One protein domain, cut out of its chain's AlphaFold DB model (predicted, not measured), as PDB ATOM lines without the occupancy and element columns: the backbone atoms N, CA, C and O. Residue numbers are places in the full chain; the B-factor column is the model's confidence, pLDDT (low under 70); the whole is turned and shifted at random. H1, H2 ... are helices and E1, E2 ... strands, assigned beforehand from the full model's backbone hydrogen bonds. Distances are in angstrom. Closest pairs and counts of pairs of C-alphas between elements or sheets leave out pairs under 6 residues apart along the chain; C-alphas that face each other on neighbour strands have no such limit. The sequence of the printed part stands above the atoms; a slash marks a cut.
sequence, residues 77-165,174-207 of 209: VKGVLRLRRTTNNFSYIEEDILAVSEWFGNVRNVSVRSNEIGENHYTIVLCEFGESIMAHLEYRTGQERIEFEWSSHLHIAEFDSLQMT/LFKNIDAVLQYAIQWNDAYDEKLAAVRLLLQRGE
ATOM      1  N   VAL A  77     -44.189  17.620  16.950       65.31
ATOM      2  CA  VAL A  77     -44.894  16.544  16.247       65.31
ATOM      3  C   VAL A  77     -44.151  15.208  16.379       65.31
ATOM      4  O   VAL A  77     -44.792  14.168  16.486       65.31
ATOM      5  N   LYS A  78     -42.805  15.193  16.361       84.94
ATOM      6  CA  LYS A  78     -41.990  13.955  16.311       84.94
ATOM      7  C   LYS A  78     -40.616  14.129  16.956       84.94
ATOM      8  O   LYS A  78     -39.918  15.098  16.644       84.94
ATOM      9  N   GLY A  79     -40.195  13.155  17.761       88.62
ATOM     10  CA  GLY A  79     -38.847  13.133  18.327       88.62
ATOM     11  C   GLY A  79     -38.595  12.001  19.319       88.62
ATOM     12  O   GLY A  79     -39.449  11.143  19.549       88.62
ATOM     13  N   VAL A  80     -37.384  12.001  19.873       92.81
ATOM     14  CA  VAL A  80     -36.902  11.027  20.850       92.81
ATOM     15  C   VAL A  80     -36.364  11.762  22.071       92.81
ATOM     16  O   VAL A  80     -35.454  12.580  21.951       92.81
ATOM     17  N   LEU A  81     -36.906  11.436  23.239       93.62
ATOM     18  CA  LEU A  81     -36.365  11.827  24.536       93.62
ATOM     19  C   LEU A  81     -35.380  10.760  25.020       93.62
ATOM     20  O   LEU A  81     -35.662   9.566  24.928       93.62
ATOM     21  N   ARG A  82     -34.241  11.167  25.573       96.00
ATOM     22  CA  ARG A  82     -33.327  10.287  26.305       96.00
ATOM     23  C   ARG A  82     -33.090  10.874  27.688       96.00
ATOM     24  O   ARG A  82     -32.582  11.982  27.800       96.00
ATOM     25  N   LEU A  83     -33.455  10.136  28.726       96.25
ATOM     26  CA  LEU A  83     -33.192  10.495  30.118       96.25
ATOM     27  C   LEU A  83     -32.292   9.421  30.706       96.25
ATOM     28  O   LEU A  83     -32.625   8.242  30.622       96.25
ATOM     29  N   ARG A  84     -31.175   9.810  31.318       97.00
ATOM     30  CA  ARG A  84     -30.373   8.901  32.141       97.00
ATOM     31  C   ARG A  84     -30.332   9.422  33.561       97.00
ATOM     32  O   ARG A  84     -29.885  10.544  33.787       97.00
ATOM     33  N   ARG A  85     -30.753   8.604  34.521       94.94
ATOM     34  CA  ARG A  85     -30.707   8.912  35.949       94.94
ATOM     35  C   ARG A  85     -29.809   7.897  36.653       94.94
ATOM     36  O   ARG A  85     -30.058   6.696  36.638       94.94
ATOM     37  N   THR A  86     -28.748   8.380  37.293       94.31
ATOM     38  CA  THR A  86     -28.018   7.583  38.289       94.31
ATOM     39  C   THR A  86     -28.627   7.900  39.650       94.31
ATOM     40  O   THR A  86     -28.676   9.067  40.028       94.31
ATOM     41  N   THR A  87     -29.183   6.904  40.335       90.00
ATOM     42  CA  THR A  87     -29.958   7.075  41.572       90.00
ATOM     43  C   THR A  87     -30.048   5.756  42.332       90.00
ATOM     44  O   THR A  87     -30.059   4.688  41.730       90.00
ATOM     45  N   ASN A  88     -30.191   5.833  43.655       88.62
ATOM     46  CA  ASN A  88     -30.513   4.671  44.491       88.62
ATOM     47  C   ASN A  88     -32.028   4.516  44.725       88.62
ATOM     48  O   ASN A  88     -32.452   3.586  45.400       88.62
ATOM     49  N   ASN A  89     -32.846   5.425  44.184       86.31
ATOM     50  CA  ASN A  89     -34.301   5.369  44.269       86.31
ATOM     51  C   ASN A  89     -34.915   5.100  42.887       86.31
ATOM     52  O   ASN A  89     -34.957   5.990  42.041       86.31
ATOM     53  N   PHE A  90     -35.420   3.887  42.669       85.75
ATOM     54  CA  PHE A  90     -36.053   3.484  41.409       85.75
ATOM     55  C   PHE A  90     -37.547   3.846  41.333       85.75
ATOM     56  O   PHE A  90     -38.154   3.681  40.276       85.75
ATOM     57  N   SER A  91     -38.134   4.432  42.390       84.50
ATOM     58  CA  SER A  91     -39.498   4.985  42.320       84.50
ATOM     59  C   SER A  91     -39.619   6.114  41.291       84.50
ATOM     60  O   SER A  91     -40.717   6.396  40.815       84.50
ATOM     61  N   TYR A  92     -38.493   6.735  40.917       88.38
ATOM     62  CA  TYR A  92     -38.439   7.755  39.875       88.38
ATOM     63  C   TYR A  92     -38.891   7.250  38.506       88.38
ATOM     64  O   TYR A  92     -39.284   8.068  37.689       88.38
ATOM     65  N   ILE A  93     -38.890   5.940  38.241       92.62
ATOM     66  CA  ILE A  93     -39.360   5.409  36.954       92.62
ATOM     67  C   ILE A  93     -40.834   5.763  36.724       92.62
ATOM     68  O   ILE A  93     -41.180   6.335  35.692       92.62
ATOM     69  N   GLU A  94     -41.710   5.442  37.682       92.69
ATOM     70  CA  GLU A  94     -43.147   5.735  37.569       92.69
ATOM     71  C   GLU A  94     -43.394   7.245  37.477       92.69
ATOM     72  O   GLU A  94     -44.193   7.714  36.665       92.69
ATOM     73  N   GLU A  95     -42.670   7.997  38.304       91.75
ATOM     74  CA  GLU A  95     -42.774   9.445  38.406       91.75
ATOM     75  C   GLU A  95     -42.316  10.156  37.126       91.75
ATOM     76  O   GLU A  95     -43.038  11.002  36.609       91.75
ATOM     77  N   ASP A  96     -41.151   9.792  36.583       94.69
ATOM     78  CA  ASP A  96     -40.589  10.387  35.371       94.69
ATOM     79  C   ASP A  96     -41.468  10.055  34.150       94.69
ATOM     80  O   ASP A  96     -41.689  10.925  33.308       94.69
ATOM     81  N   ILE A  97     -42.032   8.840  34.048       95.00
ATOM     82  CA  ILE A  97     -42.981   8.494  32.970       95.00
ATOM     83  C   ILE A  97     -44.237   9.361  33.062       95.00
ATOM     84  O   ILE A  97     -44.721   9.859  32.039       95.00
ATOM     85  N   LEU A  98     -44.772   9.554  34.269       92.00
ATOM     86  CA  LEU A  98     -45.943  10.398  34.478       92.00
ATOM     87  C   LEU A  98     -45.625  11.867  34.155       92.00
ATOM     88  O   LEU A  98     -46.368  12.494  33.405       92.00
ATOM     89  N   ALA A  99     -44.485  12.380  34.617       90.44
ATOM     90  CA  ALA A  99     -44.016  13.733  34.331       90.44
ATOM     91  C   ALA A  99     -43.807  13.971  32.823       90.44
ATOM     92  O   ALA A  99     -44.220  14.993  32.282       90.44
ATOM     93  N   VAL A 100     -43.207  13.017  32.107       91.81
ATOM     94  CA  VAL A 100     -43.021  13.103  30.649       91.81
ATOM     95  C   VAL A 100     -44.356  12.982  29.902       91.81
ATOM     96  O   VAL A 100     -44.543  13.645  28.879       91.81
ATOM     97  N   SER A 101     -45.319  12.213  30.427       91.06
ATOM     98  CA  SER A 101     -46.665  12.105  29.837       91.06
ATOM     99  C   SER A 101     -47.392  13.452  29.795       91.06
ATOM    100  O   SER A 101     -48.181  13.713  28.892       91.06
ATOM    101  N   GLU A 102     -47.122  14.343  30.743       87.25
ATOM    102  CA  GLU A 102     -47.713  15.683  30.742       87.25
ATOM    103  C   GLU A 102     -47.119  16.592  29.652       87.25
ATOM    104  O   GLU A 102     -47.770  17.546  29.228       87.25
ATOM    105  N   TRP A 103     -45.905  16.307  29.163       86.31
ATOM    106  CA  TRP A 103     -45.315  17.031  28.032       86.31
ATOM    107  C   TRP A 103     -45.752  16.465  26.681       86.31
ATOM    108  O   TRP A 103     -45.982  17.230  25.746       86.31
ATOM    109  N   PHE A 104     -45.869  15.141  26.563       87.94
ATOM    110  CA  PHE A 104     -46.024  14.458  25.268       87.94
ATOM    111  C   PHE A 104     -47.352  13.717  25.089       87.94
ATOM    112  O   PHE A 104     -47.572  13.058  24.069       87.94
ATOM    113  N   GLY A 105     -48.258  13.847  26.056       89.19
ATOM    114  CA  GLY A 105     -49.497  13.086  26.129       89.19
ATOM    115  C   GLY A 105     -49.295  11.711  26.767       89.19
ATOM    116  O   GLY A 105     -48.185  11.303  27.088       89.19
ATOM    117  N   ASN A 106     -50.394  10.979  26.954       91.50
ATOM    118  CA  ASN A 106     -50.378   9.703  27.672       91.50
ATOM    119  C   ASN A 106     -49.406   8.687  27.047       91.50
ATOM    120  O   ASN A 106     -49.375   8.509  25.821       91.50
ATOM    121  N   VAL A 107     -48.683   7.970  27.910       94.19
ATOM    122  CA  VAL A 107     -47.921   6.781  27.519       94.19
ATOM    123  C   VAL A 107     -48.868   5.699  26.991       94.19
ATOM    124  O   VAL A 107     -49.924   5.431  27.564       94.19
ATOM    125  N   ARG A 108     -48.507   5.095  25.861       94.00
ATOM    126  CA  ARG A 108     -49.293   4.058  25.178       94.00
ATOM    127  C   ARG A 108     -48.686   2.677  25.342       94.00
ATOM    128  O   ARG A 108     -49.418   1.697  25.451       94.00
ATOM    129  N   ASN A 109     -47.360   2.609  25.336       94.25
ATOM    130  CA  ASN A 109     -46.620   1.365  25.417       94.25
ATOM    131  C   ASN A 109     -45.337   1.564  26.222       94.25
ATOM    132  O   ASN A 109     -44.751   2.648  26.197       94.25
ATOM    133  N   VAL A 110     -44.928   0.511  26.922       95.75
ATOM    134  CA  VAL A 110     -43.725   0.478  27.748       95.75
ATOM    135  C   VAL A 110     -43.039  -0.869  27.550       95.75
ATOM    136  O   VAL A 110     -43.686  -1.912  27.599       95.75
ATOM    137  N   SER A 111     -41.726  -0.855  27.349       96.50
ATOM    138  CA  SER A 111     -40.879  -2.046  27.379       96.50
ATOM    139  C   SER A 111     -39.761  -1.841  28.387       96.50
ATOM    140  O   SER A 111     -39.081  -0.816  28.360       96.50
ATOM    141  N   VAL A 112     -39.574  -2.819  29.269       95.50
ATOM    142  CA  VAL A 112     -38.622  -2.754  30.376       95.50
ATOM    143  C   VAL A 112     -37.564  -3.833  30.201       95.50
ATOM    144  O   VAL A 112     -37.862  -4.996  29.911       95.50
ATOM    145  N   ARG A 113     -36.305  -3.440  30.386       94.75
ATOM    146  CA  ARG A 113     -35.153  -4.336  30.468       94.75
ATOM    147  C   ARG A 113     -34.347  -3.989  31.700       94.75
ATOM    148  O   ARG A 113     -33.727  -2.932  31.747       94.75
ATOM    149  N   SER A 114     -34.318  -4.911  32.648       92.50
ATOM    150  CA  SER A 114     -33.597  -4.742  33.903       92.50
ATOM    151  C   SER A 114     -32.520  -5.806  34.049       92.50
ATOM    152  O   SER A 114     -32.671  -6.935  33.585       92.50
ATOM    153  N   ASN A 115     -31.411  -5.430  34.672       91.38
ATOM    154  CA  ASN A 115     -30.326  -6.322  35.034       91.38
ATOM    155  C   ASN A 115     -29.795  -5.926  36.411       91.38
ATOM    156  O   ASN A 115     -29.639  -4.740  36.705       91.38
ATOM    157  N   GLU A 116     -29.485  -6.922  37.229       89.62
ATOM    158  CA  GLU A 116     -28.974  -6.741  38.580       89.62
ATOM    159  C   GLU A 116     -27.726  -7.606  38.771       89.62
ATOM    160  O   GLU A 116     -27.743  -8.820  38.555       89.62
ATOM    161  N   ILE A 117     -26.618  -6.965  39.144       86.31
ATOM    162  CA  ILE A 117     -25.339  -7.624  39.421       86.31
ATOM    163  C   ILE A 117     -24.832  -7.125  40.775       86.31
ATOM    164  O   ILE A 117     -24.228  -6.053  40.877       86.31
ATOM    165  N   GLY A 118     -25.057  -7.921  41.822       87.25
ATOM    166  CA  GLY A 118     -24.769  -7.509  43.197       87.25
ATOM    167  C   GLY A 118     -25.650  -6.324  43.591       87.25
ATOM    168  O   GLY A 118     -26.856  -6.387  43.427       87.25
ATOM    169  N   GLU A 119     -25.043  -5.236  44.063       84.69
ATOM    170  CA  GLU A 119     -25.759  -3.998  44.425       84.69
ATOM    171  C   GLU A 119     -26.036  -3.080  43.217       84.69
ATOM    172  O   GLU A 119     -26.733  -2.068  43.330       84.69
ATOM    173  N   ASN A 120     -25.486  -3.407  42.043       87.06
ATOM    174  CA  ASN A 120     -25.682  -2.615  40.838       87.06
ATOM    175  C   ASN A 120     -26.964  -3.050  40.138       87.06
ATOM    176  O   ASN A 120     -27.014  -4.117  39.526       87.06
ATOM    177  N   HIS A 121     -27.965  -2.181  40.178       91.44
ATOM    178  CA  HIS A 121     -29.194  -2.324  39.425       91.44
ATOM    179  C   HIS A 121     -29.131  -1.407  38.203       91.44
ATOM    180  O   HIS A 121     -28.725  -0.247  38.307       91.44
ATOM    181  N   TYR A 122     -29.534  -1.917  37.046       94.56
ATOM    182  CA  TYR A 122     -29.629  -1.173  35.797       94.56
ATOM    183  C   TYR A 122     -30.961  -1.479  35.116       94.56
ATOM    184  O   TYR A 122     -31.246  -2.636  34.828       94.56
ATOM    185  N   THR A 123     -31.762  -0.455  34.837       95.62
ATOM    186  CA  THR A 123     -33.067  -0.584  34.185       95.62
ATOM    187  C   THR A 123     -33.173   0.377  33.009       95.62
ATOM    188  O   THR A 123     -32.991   1.579  33.163       95.62
ATOM    189  N   ILE A 124     -33.508  -0.152  31.836       96.88
ATOM    190  CA  ILE A 124     -33.912   0.613  30.658       96.88
ATOM    191  C   ILE A 124     -35.423   0.497  30.506       96.88
ATOM    192  O   ILE A 124     -35.971  -0.606  30.513       96.88
ATOM    193  N   VAL A 125     -36.075   1.633  30.285       97.44
ATOM    194  CA  VAL A 125     -37.488   1.732  29.947       97.44
ATOM    195  C   VAL A 125     -37.631   2.458  28.613       97.44
ATOM    196  O   VAL A 125     -37.208   3.603  28.455       97.44
ATOM    197  N   LEU A 126     -38.229   1.784  27.638       97.81
ATOM    198  CA  LEU A 126     -38.633   2.369  26.365       97.81
ATOM    199  C   LEU A 126     -40.122   2.685  26.424       97.81
ATOM    200  O   LEU A 126     -40.927   1.779  26.628       97.81
ATOM    201  N   CYS A 127     -40.479   3.948  26.223       96.81
ATOM    202  CA  CYS A 127     -41.858   4.420  26.260       96.81
ATOM    203  C   CYS A 127     -42.274   4.998  24.907       96.81
ATOM    204  O   CYS A 127     -41.504   5.716  24.267       96.81
ATOM    205  N   GLU A 128     -43.521   4.755  24.518       95.38
ATOM    206  CA  GLU A 128     -44.171   5.411  23.381       95.38
ATOM    207  C   GLU A 128     -45.255   6.361  23.899       95.38
ATOM    208  O   GLU A 128     -46.162   5.937  24.619       95.38
ATOM    209  N   PHE A 129     -45.178   7.636  23.522       92.12
ATOM    210  CA  PHE A 129     -46.131   8.684  23.887       92.12
ATOM    211  C   PHE A 129     -46.794   9.253  22.634       92.12
ATOM    212  O   PHE A 129     -46.139   9.475  21.609       92.12
ATOM    213  N   GLY A 130     -48.098   9.526  22.723       83.56
ATOM    214  CA  GLY A 130     -48.842  10.091  21.594       83.56
ATOM    215  C   GLY A 130     -48.658   9.274  20.306       83.56
ATOM    216  O   GLY A 130     -48.577   8.048  20.346       83.56
ATOM    217  N   GLU A 131     -48.630   9.933  19.145       75.12
ATOM    218  CA  GLU A 131     -48.521   9.241  17.848       75.12
ATOM    219  C   GLU A 131     -47.087   9.021  17.348       75.12
ATOM    220  O   GLU A 131     -46.882   8.197  16.458       75.12
ATOM    221  N   SER A 132     -46.093   9.736  17.880       83.62
ATOM    222  CA  SER A 132     -44.748   9.725  17.280       83.62
ATOM    223  C   SER A 132     -43.620  10.205  18.193       83.62
ATOM    224  O   SER A 132     -42.581  10.657  17.700       83.62
ATOM    225  N   ILE A 133     -43.808  10.122  19.511       91.31
ATOM    226  CA  ILE A 133     -42.766  10.456  20.482       91.31
ATOM    227  C   ILE A 133     -42.324   9.182  21.192       91.31
ATOM    228  O   ILE A 133     -43.139   8.443  21.736       91.31
ATOM    229  N   MET A 134     -41.018   8.932  21.188       94.88
ATOM    230  CA  MET A 134     -40.410   7.847  21.954       94.88
ATOM    231  C   MET A 134     -39.576   8.429  23.087       94.88
ATOM    232  O   MET A 134     -38.947   9.472  22.918       94.88
ATOM    233  N   ALA A 135     -39.518   7.738  24.219       96.12
ATOM    234  CA  ALA A 135     -38.528   8.015  25.246       96.12
ATOM    235  C   ALA A 135     -37.707   6.774  25.568       96.12
ATOM    236  O   ALA A 135     -38.238   5.674  25.680       96.12
ATOM    237  N   HIS A 136     -36.412   6.985  25.753       97.75
ATOM    238  CA  HIS A 136     -35.478   6.018  26.297       97.75
ATOM    239  C   HIS A 136     -35.038   6.511  27.672       97.75
ATOM    240  O   HIS A 136     -34.294   7.489  27.777       97.75
ATOM    241  N   LEU A 137     -35.541   5.862  28.715       97.75
ATOM    242  CA  LEU A 137     -35.245   6.187  30.101       97.75
ATOM    243  C   LEU A 137     -34.285   5.130  30.650       97.75
ATOM    244  O   LEU A 137     -34.566   3.937  30.591       97.75
ATOM    245  N   GLU A 138     -33.144   5.556  31.165       97.88
ATOM    246  CA  GLU A 138     -32.093   4.689  31.685       97.88
ATOM    247  C   GLU A 138     -31.861   5.007  33.160       97.88
ATOM    248  O   GLU A 138     -31.632   6.157  33.529       97.88
ATOM    249  N   TYR A 139     -31.897   3.984  34.005       96.50
ATOM    250  CA  TYR A 139     -31.757   4.094  35.449       96.50
ATOM    251  C   TYR A 139     -30.653   3.172  35.925       96.50
ATOM    252  O   TYR A 139     -30.617   2.001  35.549       96.50
ATOM    253  N   ARG A 140     -29.762   3.675  36.780       96.00
ATOM    254  CA  ARG A 140     -28.704   2.854  37.377       96.00
ATOM    255  C   ARG A 140     -28.378   3.265  38.807       96.00
ATOM    256  O   ARG A 140     -28.419   4.455  39.112       96.00
ATOM    257  N   THR A 141     -27.987   2.311  39.648       93.69
ATOM    258  CA  THR A 141     -27.506   2.586  41.013       93.69
ATOM    259  C   THR A 141     -26.236   3.446  40.988       93.69
ATOM    260  O   THR A 141     -25.365   3.244  40.139       93.69
ATOM    261  N   GLY A 142     -26.104   4.405  41.913       90.25
ATOM    262  CA  GLY A 142     -24.881   5.195  42.078       90.25
ATOM    263  C   GLY A 142     -25.100   6.620  42.589       90.25
ATOM    264  O   GLY A 142     -26.167   6.970  43.093       90.25
ATOM    265  N   GLN A 143     -24.070   7.461  42.444       88.31
ATOM    266  CA  GLN A 143     -24.136   8.880  42.806       88.31
ATOM    267  C   GLN A 143     -25.129   9.631  41.910       88.31
ATOM    268  O   GLN A 143     -25.105   9.476  40.691       88.31
ATOM    269  N   GLU A 144     -25.957  10.477  42.530       87.38
ATOM    270  CA  GLU A 144     -27.013  11.233  41.857       87.38
ATOM    271  C   GLU A 144     -26.493  11.999  40.627       87.38
ATOM    272  O   GLU A 144     -25.598  12.843  40.729       87.38
ATOM    273  N   ARG A 145     -27.049  11.681  39.453       90.44
ATOM    274  CA  ARG A 145     -26.735  12.318  38.164       90.44
ATOM    275  C   ARG A 145     -27.957  12.276  37.264       90.44
ATOM    276  O   ARG A 145     -28.653  11.260  37.238       90.44
ATOM    277  N   ILE A 146     -28.159  13.334  36.483       92.25
ATOM    278  CA  ILE A 146     -29.171  13.375  35.428       92.25
ATOM    279  C   ILE A 146     -28.523  13.841  34.124       92.25
ATOM    280  O   ILE A 146     -27.859  14.876  34.080       92.25
ATOM    281  N   GLU A 147     -28.749  13.073  33.065       92.75
ATOM    282  CA  GLU A 147     -28.533  13.480  31.680       92.75
ATOM    283  C   GLU A 147     -29.882  13.520  30.975       92.75
ATOM    284  O   GLU A 147     -30.710  12.625  31.159       92.75
ATOM    285  N   PHE A 148     -30.094  14.533  30.150       91.12
ATOM    286  CA  PHE A 148     -31.316  14.699  29.392       91.12
ATOM    287  C   PHE A 148     -30.988  15.118  27.963       91.12
ATOM    288  O   PHE A 148     -30.207  16.036  27.741       91.12
ATOM    289  N   GLU A 149     -31.649  14.501  26.998       89.69
ATOM    290  CA  GLU A 149     -31.610  14.899  25.601       89.69
ATOM    291  C   GLU A 149     -33.020  14.849  25.011       89.69
ATOM    292  O   GLU A 149     -33.754  13.874  25.179       89.69
ATOM    293  N   TRP A 150     -33.389  15.888  24.275       88.38
ATOM    294  CA  TRP A 150     -34.499  15.858  23.338       88.38
ATOM    295  C   TRP A 150     -33.959  16.011  21.924       88.38
ATOM    296  O   TRP A 150     -33.323  17.013  21.610       88.38
ATOM    297  N   SER A 151     -34.277  15.049  21.063       87.81
ATOM    298  CA  SER A 151     -33.873  15.027  19.662       87.81
ATOM    299  C   SER A 151     -35.098  15.027  18.751       87.81
ATOM    300  O   SER A 151     -35.879  14.079  18.731       87.81
ATOM    301  N   SER A 152     -35.249  16.073  17.945       84.56
ATOM    302  CA  SER A 152     -36.258  16.173  16.884       84.56
ATOM    303  C   SER A 152     -35.592  16.315  15.514       84.56
ATOM    304  O   SER A 152     -34.374  16.407  15.404       84.56
ATOM    305  N   HIS A 153     -36.388  16.373  14.445       81.19
ATOM    306  CA  HIS A 153     -35.863  16.583  13.091       81.19
ATOM    307  C   HIS A 153     -35.249  17.978  12.852       81.19
ATOM    308  O   HIS A 153     -34.555  18.155  11.854       81.19
ATOM    309  N   LEU A 154     -35.504  18.959  13.731       78.19
ATOM    310  CA  LEU A 154     -35.019  20.344  13.584       78.19
ATOM    311  C   LEU A 154     -34.107  20.799  14.722       78.19
ATOM    312  O   LEU A 154     -33.259  21.659  14.515       78.19
ATOM    313  N   HIS A 155     -34.305  20.257  15.921       79.88
ATOM    314  CA  HIS A 155     -33.676  20.760  17.136       79.88
ATOM    315  C   HIS A 155     -33.221  19.614  18.023       79.88
ATOM    316  O   HIS A 155     -33.939  18.617  18.173       79.88
ATOM    317  N   ILE A 156     -32.063  19.818  18.641       84.69
ATOM    318  CA  ILE A 156     -31.530  18.996  19.719       84.69
ATOM    319  C   ILE A 156     -31.374  19.905  20.940       84.69
ATOM    320  O   ILE A 156     -30.849  21.013  20.821       84.69
ATOM    321  N   ALA A 157     -31.861  19.455  22.092       84.56
ATOM    322  CA  ALA A 157     -31.659  20.105  23.380       84.56
ATOM    323  C   ALA A 157     -31.029  19.096  24.340       84.56
ATOM    324  O   ALA A 157     -31.564  18.005  24.511       84.56
ATOM    325  N   GLU A 158     -29.911  19.462  24.959       88.06
ATOM    326  CA  GLU A 158     -29.091  18.566  25.776       88.06
ATOM    327  C   GLU A 158     -28.781  19.184  27.139       88.06
ATOM    328  O   GLU A 158     -28.616  20.398  27.277       88.06
ATOM    329  N   PHE A 159     -28.678  18.325  28.146       87.75
ATOM    330  CA  PHE A 159     -28.259  18.657  29.497       87.75
ATOM    331  C   PHE A 159     -27.480  17.487  30.105       87.75
ATOM    332  O   PHE A 159     -27.931  16.344  30.070       87.75
ATOM    333  N   ASP A 160     -26.341  17.783  30.728       87.81
ATOM    334  CA  ASP A 160     -25.606  16.847  31.581       87.81
ATOM    335  C   ASP A 160     -25.251  17.552  32.885       87.81
ATOM    336  O   ASP A 160     -24.528  18.555  32.892       87.81
ATOM    337  N   SER A 161     -25.728  17.015  34.007       86.00
ATOM    338  CA  SER A 161     -25.437  17.595  35.312       86.00
ATOM    339  C   SER A 161     -23.943  17.603  35.639       86.00
ATOM    340  O   SER A 161     -23.503  18.449  36.404       86.00
ATOM    341  N   LEU A 162     -23.112  16.723  35.072       82.94
ATOM    342  CA  LEU A 162     -21.662  16.787  35.313       82.94
ATOM    343  C   LEU A 162     -20.989  17.994  34.657       82.94
ATOM    344  O   LEU A 162     -19.949  18.436  35.137       82.94
ATOM    345  N   GLN A 163     -21.575  18.532  33.588       77.44
ATOM    346  CA  GLN A 163     -21.038  19.699  32.888       77.44
ATOM    347  C   GLN A 163     -21.473  21.022  33.530       77.44
ATOM    348  O   GLN A 163     -20.951  22.078  33.179       77.44
ATOM    349  N   MET A 164     -22.408  20.979  34.483       70.44
ATOM    350  CA  MET A 164     -22.811  22.152  35.250       70.44
ATOM    351  C   MET A 164     -21.753  22.436  36.317       70.44
ATOM    352  O   MET A 164     -21.635  21.715  37.301       70.44
ATOM    353  N   THR A 165     -20.963  23.489  36.128       55.16
ATOM    354  CA  THR A 165     -19.989  23.941  37.126       55.16
ATOM    355  C   THR A 165     -20.698  24.724  38.226       55.16
ATOM    356  O   THR A 165     -21.357  25.722  37.938       55.16
ATOM    357  N   LEU A 174     -26.799  19.364  40.669       72.69
ATOM    358  CA  LEU A 174     -28.250  19.267  40.566       72.69
ATOM    359  C   LEU A 174     -28.887  20.135  41.651       72.69
ATOM    360  O   LEU A 174     -28.903  19.778  42.829       72.69
ATOM    361  N   PHE A 175     -29.428  21.283  41.245       72.88
ATOM    362  CA  PHE A 175     -30.170  22.173  42.132       72.88
ATOM    363  C   PHE A 175     -31.652  22.160  41.774       72.88
ATOM    364  O   PHE A 175     -32.040  22.464  40.639       72.88
ATOM    365  N   LYS A 176     -32.476  21.843  42.772       76.19
ATOM    366  CA  LYS A 176     -33.924  22.021  42.699       76.19
ATOM    367  C   LYS A 176     -34.265  23.493  42.889       76.19
ATOM    368  O   LYS A 176     -33.715  24.157  43.768       76.19
ATOM    369  N   ASN A 177     -35.171  23.993  42.067       78.56
ATOM    370  CA  ASN A 177     -35.673  25.350  42.119       78.56
ATOM    371  C   ASN A 177     -37.011  25.354  42.873       78.56
ATOM    372  O   ASN A 177     -37.979  24.735  42.437       78.56
ATOM    373  N   ILE A 178     -37.057  26.043  44.015       78.56
ATOM    374  CA  ILE A 178     -38.266  26.114  44.845       78.56
ATOM    375  C   ILE A 178     -39.413  26.835  44.132       78.56
ATOM    376  O   ILE A 178     -40.556  26.397  44.232       78.56
ATOM    377  N   ASP A 179     -39.113  27.872  43.348       78.19
ATOM    378  CA  ASP A 179     -40.121  28.576  42.558       78.19
ATOM    379  C   ASP A 179     -40.723  27.631  41.517       78.19
ATOM    380  O   ASP A 179     -41.926  27.657  41.284       78.19
ATOM    381  N   ALA A 180     -39.914  26.729  40.954       74.56
ATOM    382  CA  ALA A 180     -40.387  25.698  40.034       74.56
ATOM    383  C   ALA A 180     -41.307  24.689  40.720       74.56
ATOM    384  O   ALA A 180     -42.348  24.339  40.171       74.56
ATOM    385  N   VAL A 181     -40.954  24.248  41.930       77.88
ATOM    386  CA  VAL A 181     -41.815  23.367  42.730       77.88
ATOM    387  C   VAL A 181     -43.167  24.033  42.965       77.88
ATOM    388  O   VAL A 181     -44.194  23.420  42.703       77.88
ATOM    389  N   LEU A 182     -43.179  25.293  43.404       79.50
ATOM    390  CA  LEU A 182     -44.419  26.024  43.675       79.50
ATOM    391  C   LEU A 182     -45.223  26.303  42.399       79.50
ATOM    392  O   LEU A 182     -46.448  26.222  42.415       79.50
ATOM    393  N   GLN A 183     -44.547  26.613  41.292       80.75
ATOM    394  CA  GLN A 183     -45.177  26.940  40.016       80.75
ATOM    395  C   GLN A 183     -45.769  25.716  39.307       80.75
ATOM    396  O   GLN A 183     -46.796  25.841  38.641       80.75
ATOM    397  N   TYR A 184     -45.109  24.559  39.401       81.00
ATOM    398  CA  TYR A 184     -45.476  23.348  38.662       81.00
ATOM    399  C   TYR A 184     -46.096  22.257  39.536       81.00
ATOM    400  O   TYR A 184     -46.353  21.160  39.039       81.00
ATOM    401  N   ALA A 185     -46.358  22.537  40.814       83.50
ATOM    402  CA  ALA A 185     -47.128  21.635  41.650       83.50
ATOM    403  C   ALA A 185     -48.547  21.459  41.086       83.50
ATOM    404  O   ALA A 185     -49.250  22.420  40.772       83.50
ATOM    405  N   ILE A 186     -48.976  20.208  40.984       80.12
ATOM    406  CA  ILE A 186     -50.277  19.801  40.465       80.12
ATOM    407  C   ILE A 186     -51.176  19.354  41.611       80.12
ATOM    408  O   ILE A 186     -50.728  18.709  42.558       80.12
ATOM    409  N   GLN A 187     -52.464  19.678  41.529       82.62
ATOM    410  CA  GLN A 187     -53.437  19.119  42.457       82.62
ATOM    411  C   GLN A 187     -53.644  17.640  42.123       82.62
ATOM    412  O   GLN A 187     -54.091  17.304  41.025       82.62
ATOM    413  N   TRP A 188     -53.341  16.765  43.077       81.50
ATOM    414  CA  TRP A 188     -53.615  15.342  42.942       81.50
ATOM    415  C   TRP A 188     -55.120  15.086  43.022       81.50
ATOM    416  O   TRP A 188     -55.796  15.565  43.939       81.50
ATOM    417  N   ASN A 189     -55.642  14.350  42.045       84.19
ATOM    418  CA  ASN A 189     -57.053  14.017  41.896       84.19
ATOM    419  C   ASN A 189     -57.209  12.625  41.265       84.19
ATOM    420  O   ASN A 189     -56.227  12.028  40.821       84.19
ATOM    421  N   ASP A 190     -58.453  12.158  41.161       87.25
ATOM    422  CA  ASP A 190     -58.791  10.831  40.634       87.25
ATOM    423  C   ASP A 190     -58.222  10.582  39.221       87.25
ATOM    424  O   ASP A 190     -57.823   9.468  38.893       87.25
ATOM    425  N   ALA A 191     -58.098  11.621  38.387       88.62
ATOM    426  CA  ALA A 191     -57.509  11.479  37.054       88.62
ATOM    427  C   ALA A 191     -56.002  11.165  37.110       88.62
ATOM    428  O   ALA A 191     -55.495  10.435  36.256       88.62
ATOM    429  N   TYR A 192     -55.270  11.689  38.099       86.44
ATOM    430  CA  TYR A 192     -53.870  11.310  38.321       86.44
ATOM    431  C   TYR A 192     -53.736   9.916  38.935       86.44
ATOM    432  O   TYR A 192     -52.795   9.206  38.576       86.44
ATOM    433  N   ASP A 193     -54.691   9.481  39.763       85.75
ATOM    434  CA  ASP A 193     -54.742   8.091  40.231       85.75
ATOM    435  C   ASP A 193     -54.912   7.120  39.054       85.75
ATOM    436  O   ASP A 193     -54.176   6.135  38.946       85.75
ATOM    437  N   GLU A 194     -55.815   7.429  38.120       90.25
ATOM    438  CA  GLU A 194     -56.012   6.644  36.897       90.25
ATOM    439  C   GLU A 194     -54.762   6.633  36.006       90.25
ATOM    440  O   GLU A 194     -54.343   5.567  35.542       90.25
ATOM    441  N   LYS A 195     -54.125   7.794  35.793       90.31
ATOM    442  CA  LYS A 195     -52.872   7.890  35.022       90.31
ATOM    443  C   LYS A 195     -51.757   7.060  35.655       90.31
ATOM    444  O   LYS A 195     -51.095   6.296  34.955       90.31
ATOM    445  N   LEU A 196     -51.559   7.172  36.969       88.62
ATOM    446  CA  LEU A 196     -50.534   6.416  37.688       88.62
ATOM    447  C   LEU A 196     -50.810   4.908  37.636       88.62
ATOM    448  O   LEU A 196     -49.898   4.117  37.390       88.62
ATOM    449  N   ALA A 197     -52.067   4.495  37.817       88.25
ATOM    450  CA  ALA A 197     -52.466   3.097  37.687       88.25
ATOM    451  C   ALA A 197     -52.201   2.553  36.272       88.25
ATOM    452  O   ALA A 197     -51.707   1.433  36.125       88.25
ATOM    453  N   ALA A 198     -52.466   3.350  35.231       91.06
ATOM    454  CA  ALA A 198     -52.176   2.982  33.848       91.06
ATOM    455  C   ALA A 198     -50.667   2.817  33.592       91.06
ATOM    456  O   ALA A 198     -50.261   1.820  32.993       91.06
ATOM    457  N   VAL A 199     -49.832   3.738  34.092       91.69
ATOM    458  CA  VAL A 199     -48.361   3.640  34.010       91.69
ATOM    459  C   VAL A 199     -47.864   2.353  34.670       91.69
ATOM    460  O   VAL A 199     -47.115   1.597  34.054       91.69
ATOM    461  N   ARG A 200     -48.330   2.055  35.887       91.19
ATOM    462  CA  ARG A 200     -47.966   0.831  36.619       91.19
ATOM    463  C   ARG A 200     -48.345  -0.436  35.867       91.19
ATOM    464  O   ARG A 200     -47.541  -1.359  35.770       91.19
ATOM    465  N   LEU A 201     -49.552  -0.475  35.306       91.06
ATOM    466  CA  LEU A 201     -50.016  -1.610  34.513       91.06
ATOM    467  C   LEU A 201     -49.152  -1.823  33.262       91.06
ATOM    468  O   LEU A 201     -48.884  -2.964  32.889       91.06
ATOM    469  N   LEU A 202     -48.721  -0.742  32.605       92.94
ATOM    470  CA  LEU A 202     -47.836  -0.815  31.443       92.94
ATOM    471  C   LEU A 202     -46.428  -1.272  31.821       92.94
ATOM    472  O   LEU A 202     -45.886  -2.124  31.126       92.94
ATOM    473  N   LEU A 203     -45.866  -0.776  32.924       90.31
ATOM    474  CA  LEU A 203     -44.571  -1.234  33.437       90.31
ATOM    475  C   LEU A 203     -44.590  -2.740  33.724       90.31
ATOM    476  O   LEU A 203     -43.758  -3.463  33.187       90.31
ATOM    477  N   GLN A 204     -45.603  -3.225  34.448       90.00
ATOM    478  CA  GLN A 204     -45.768  -4.654  34.752       90.00
ATOM    479  C   GLN A 204     -45.893  -5.530  33.497       90.00
ATOM    480  O   GLN A 204     -45.409  -6.655  33.474       90.00
ATOM    481  N   ARG A 205     -46.564  -5.041  32.447       88.50
ATOM    482  CA  ARG A 205     -46.705  -5.767  31.169       88.50
ATOM    483  C   ARG A 205     -45.463  -5.672  30.286       88.50
ATOM    484  O   ARG A 205     -45.246  -6.545  29.452       88.50
ATOM    485  N   GLY A 206     -44.718  -4.580  30.419       82.69
ATOM    486  CA  GLY A 206     -43.521  -4.277  29.647       82.69
ATOM    487  C   GLY A 206     -42.284  -5.021  30.132       82.69
ATOM    488  O   GLY A 206     -41.302  -5.085  29.390       82.69
ATOM    489  N   GLU A 207     -42.322  -5.581  31.343       77.50
ATOM    490  CA  GLU A 207     -41.310  -6.496  31.858       77.50
ATOM    491  C   GLU A 207     -41.237  -7.744  30.980       77.50
ATOM    492  O   GLU A 207     -42.137  -8.581  30.919       77.50
TER     493      GLU A 207
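AT A GLANCE: This is residues 77 to 165 and 174 to 207 of the 209 residues of an uncharacterized protein of Solibacillus isronensis B3W22 (UniProt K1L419). A twisted sheet of six strands makes a wall, with helices H1 and H3 packed over one face of its E2, E3 and E4 part and the other face bare. Residues 176 to 191, which include the short helix H2, stand free as an arm away from this body. The printed part has 123 residues, with three named helices and six named strands in the order E1 H1 E2 E3 E4 E5 E6 H2 H3. The sheet is mixed, in the order E2 E3 E4 E1 E5 E6, and the class is mixed, helices and strands. The whole is compact, with a radius of gyration of the C-alphas of 14.9 A and spans of 37 by 35 by 33 A.

IN THESE COORDINATES: In the sheet, E2 is residues 107 to 117, 29.3 A long, and E3 is residues 120 to 129, 28.9 A. E4 is residues 133 to 140, 23.3 A. E1 is residues 79 to 86, 23.4 A, and begins with C-alpha 79 at (-38.847, 13.133, 18.327). E5 is residues 145 to 152, 23.6 A, and E6 is residues 156 to 160. H1 is residues 92 to 104, 17.8 A, and H2 is residues 178 to 184. H3, residues 190 to 206, is 24.1 A long and ends with C-alpha 206 at (-43.521, -4.277, 29.647).

HOW THE PARTS SIT: E2, E3 and E4 form a meander, each strand the antiparallel neighbour of the one before; N 113 and O 124 are 2.9 A apart, and N 125 and O 137 are 2.8 A apart. E4 and E1 are parallel, with N 83 and O 136 at 2.9 A. E1 and E5 are antiparallel, with N 82 and O 149 at 2.8 A. E5 and E6 form an antiparallel hairpin, with N 150 and O 157 at 2.8 A. E1, H1 and E2 form a split strand-helix-strand unit, two strands running the same way with E3 and E4 between them, and its crossover is right-handed. H1 and H3 are on the same face of the sheet, two layers. H1 lies over E3 and E4 at a height of 8.8 A, along the strands at 19 degrees to E4 on the local plane. H3 lies over E2 at a height of 10.0 A, only just along the strands at 29 degrees to E2 on the local plane; the closest C-alphas, of Ser 111 and Gly 206, are 4.1 A apart. Residues 94 to 98 of H1 touch residues 195 to 200 of H3 at a steep tilt of 66 degrees, opposite ways; the closest C-alphas, of Glu 94 and Val 199, are 6.7 A apart. H2 is not on the sheet and is apart from H1 and H3. In H2 and H3 every O i to N i+4 pair is within hydrogen-bond range; in H1, 8 of 9 are.

THE WHOLE: The two C-alphas farthest apart, of Gly 118 and Leu 154, are 41.9 A apart. Residues 166 to 173 are cut out, and C-alphas 165 and 174 are 10.1 A apart across the cut, which lies in the link from E6 to H2. The links that are printed whole are tight. The mean pLDDT of the printed part is 88.0; residues 77 and 165 are under 70.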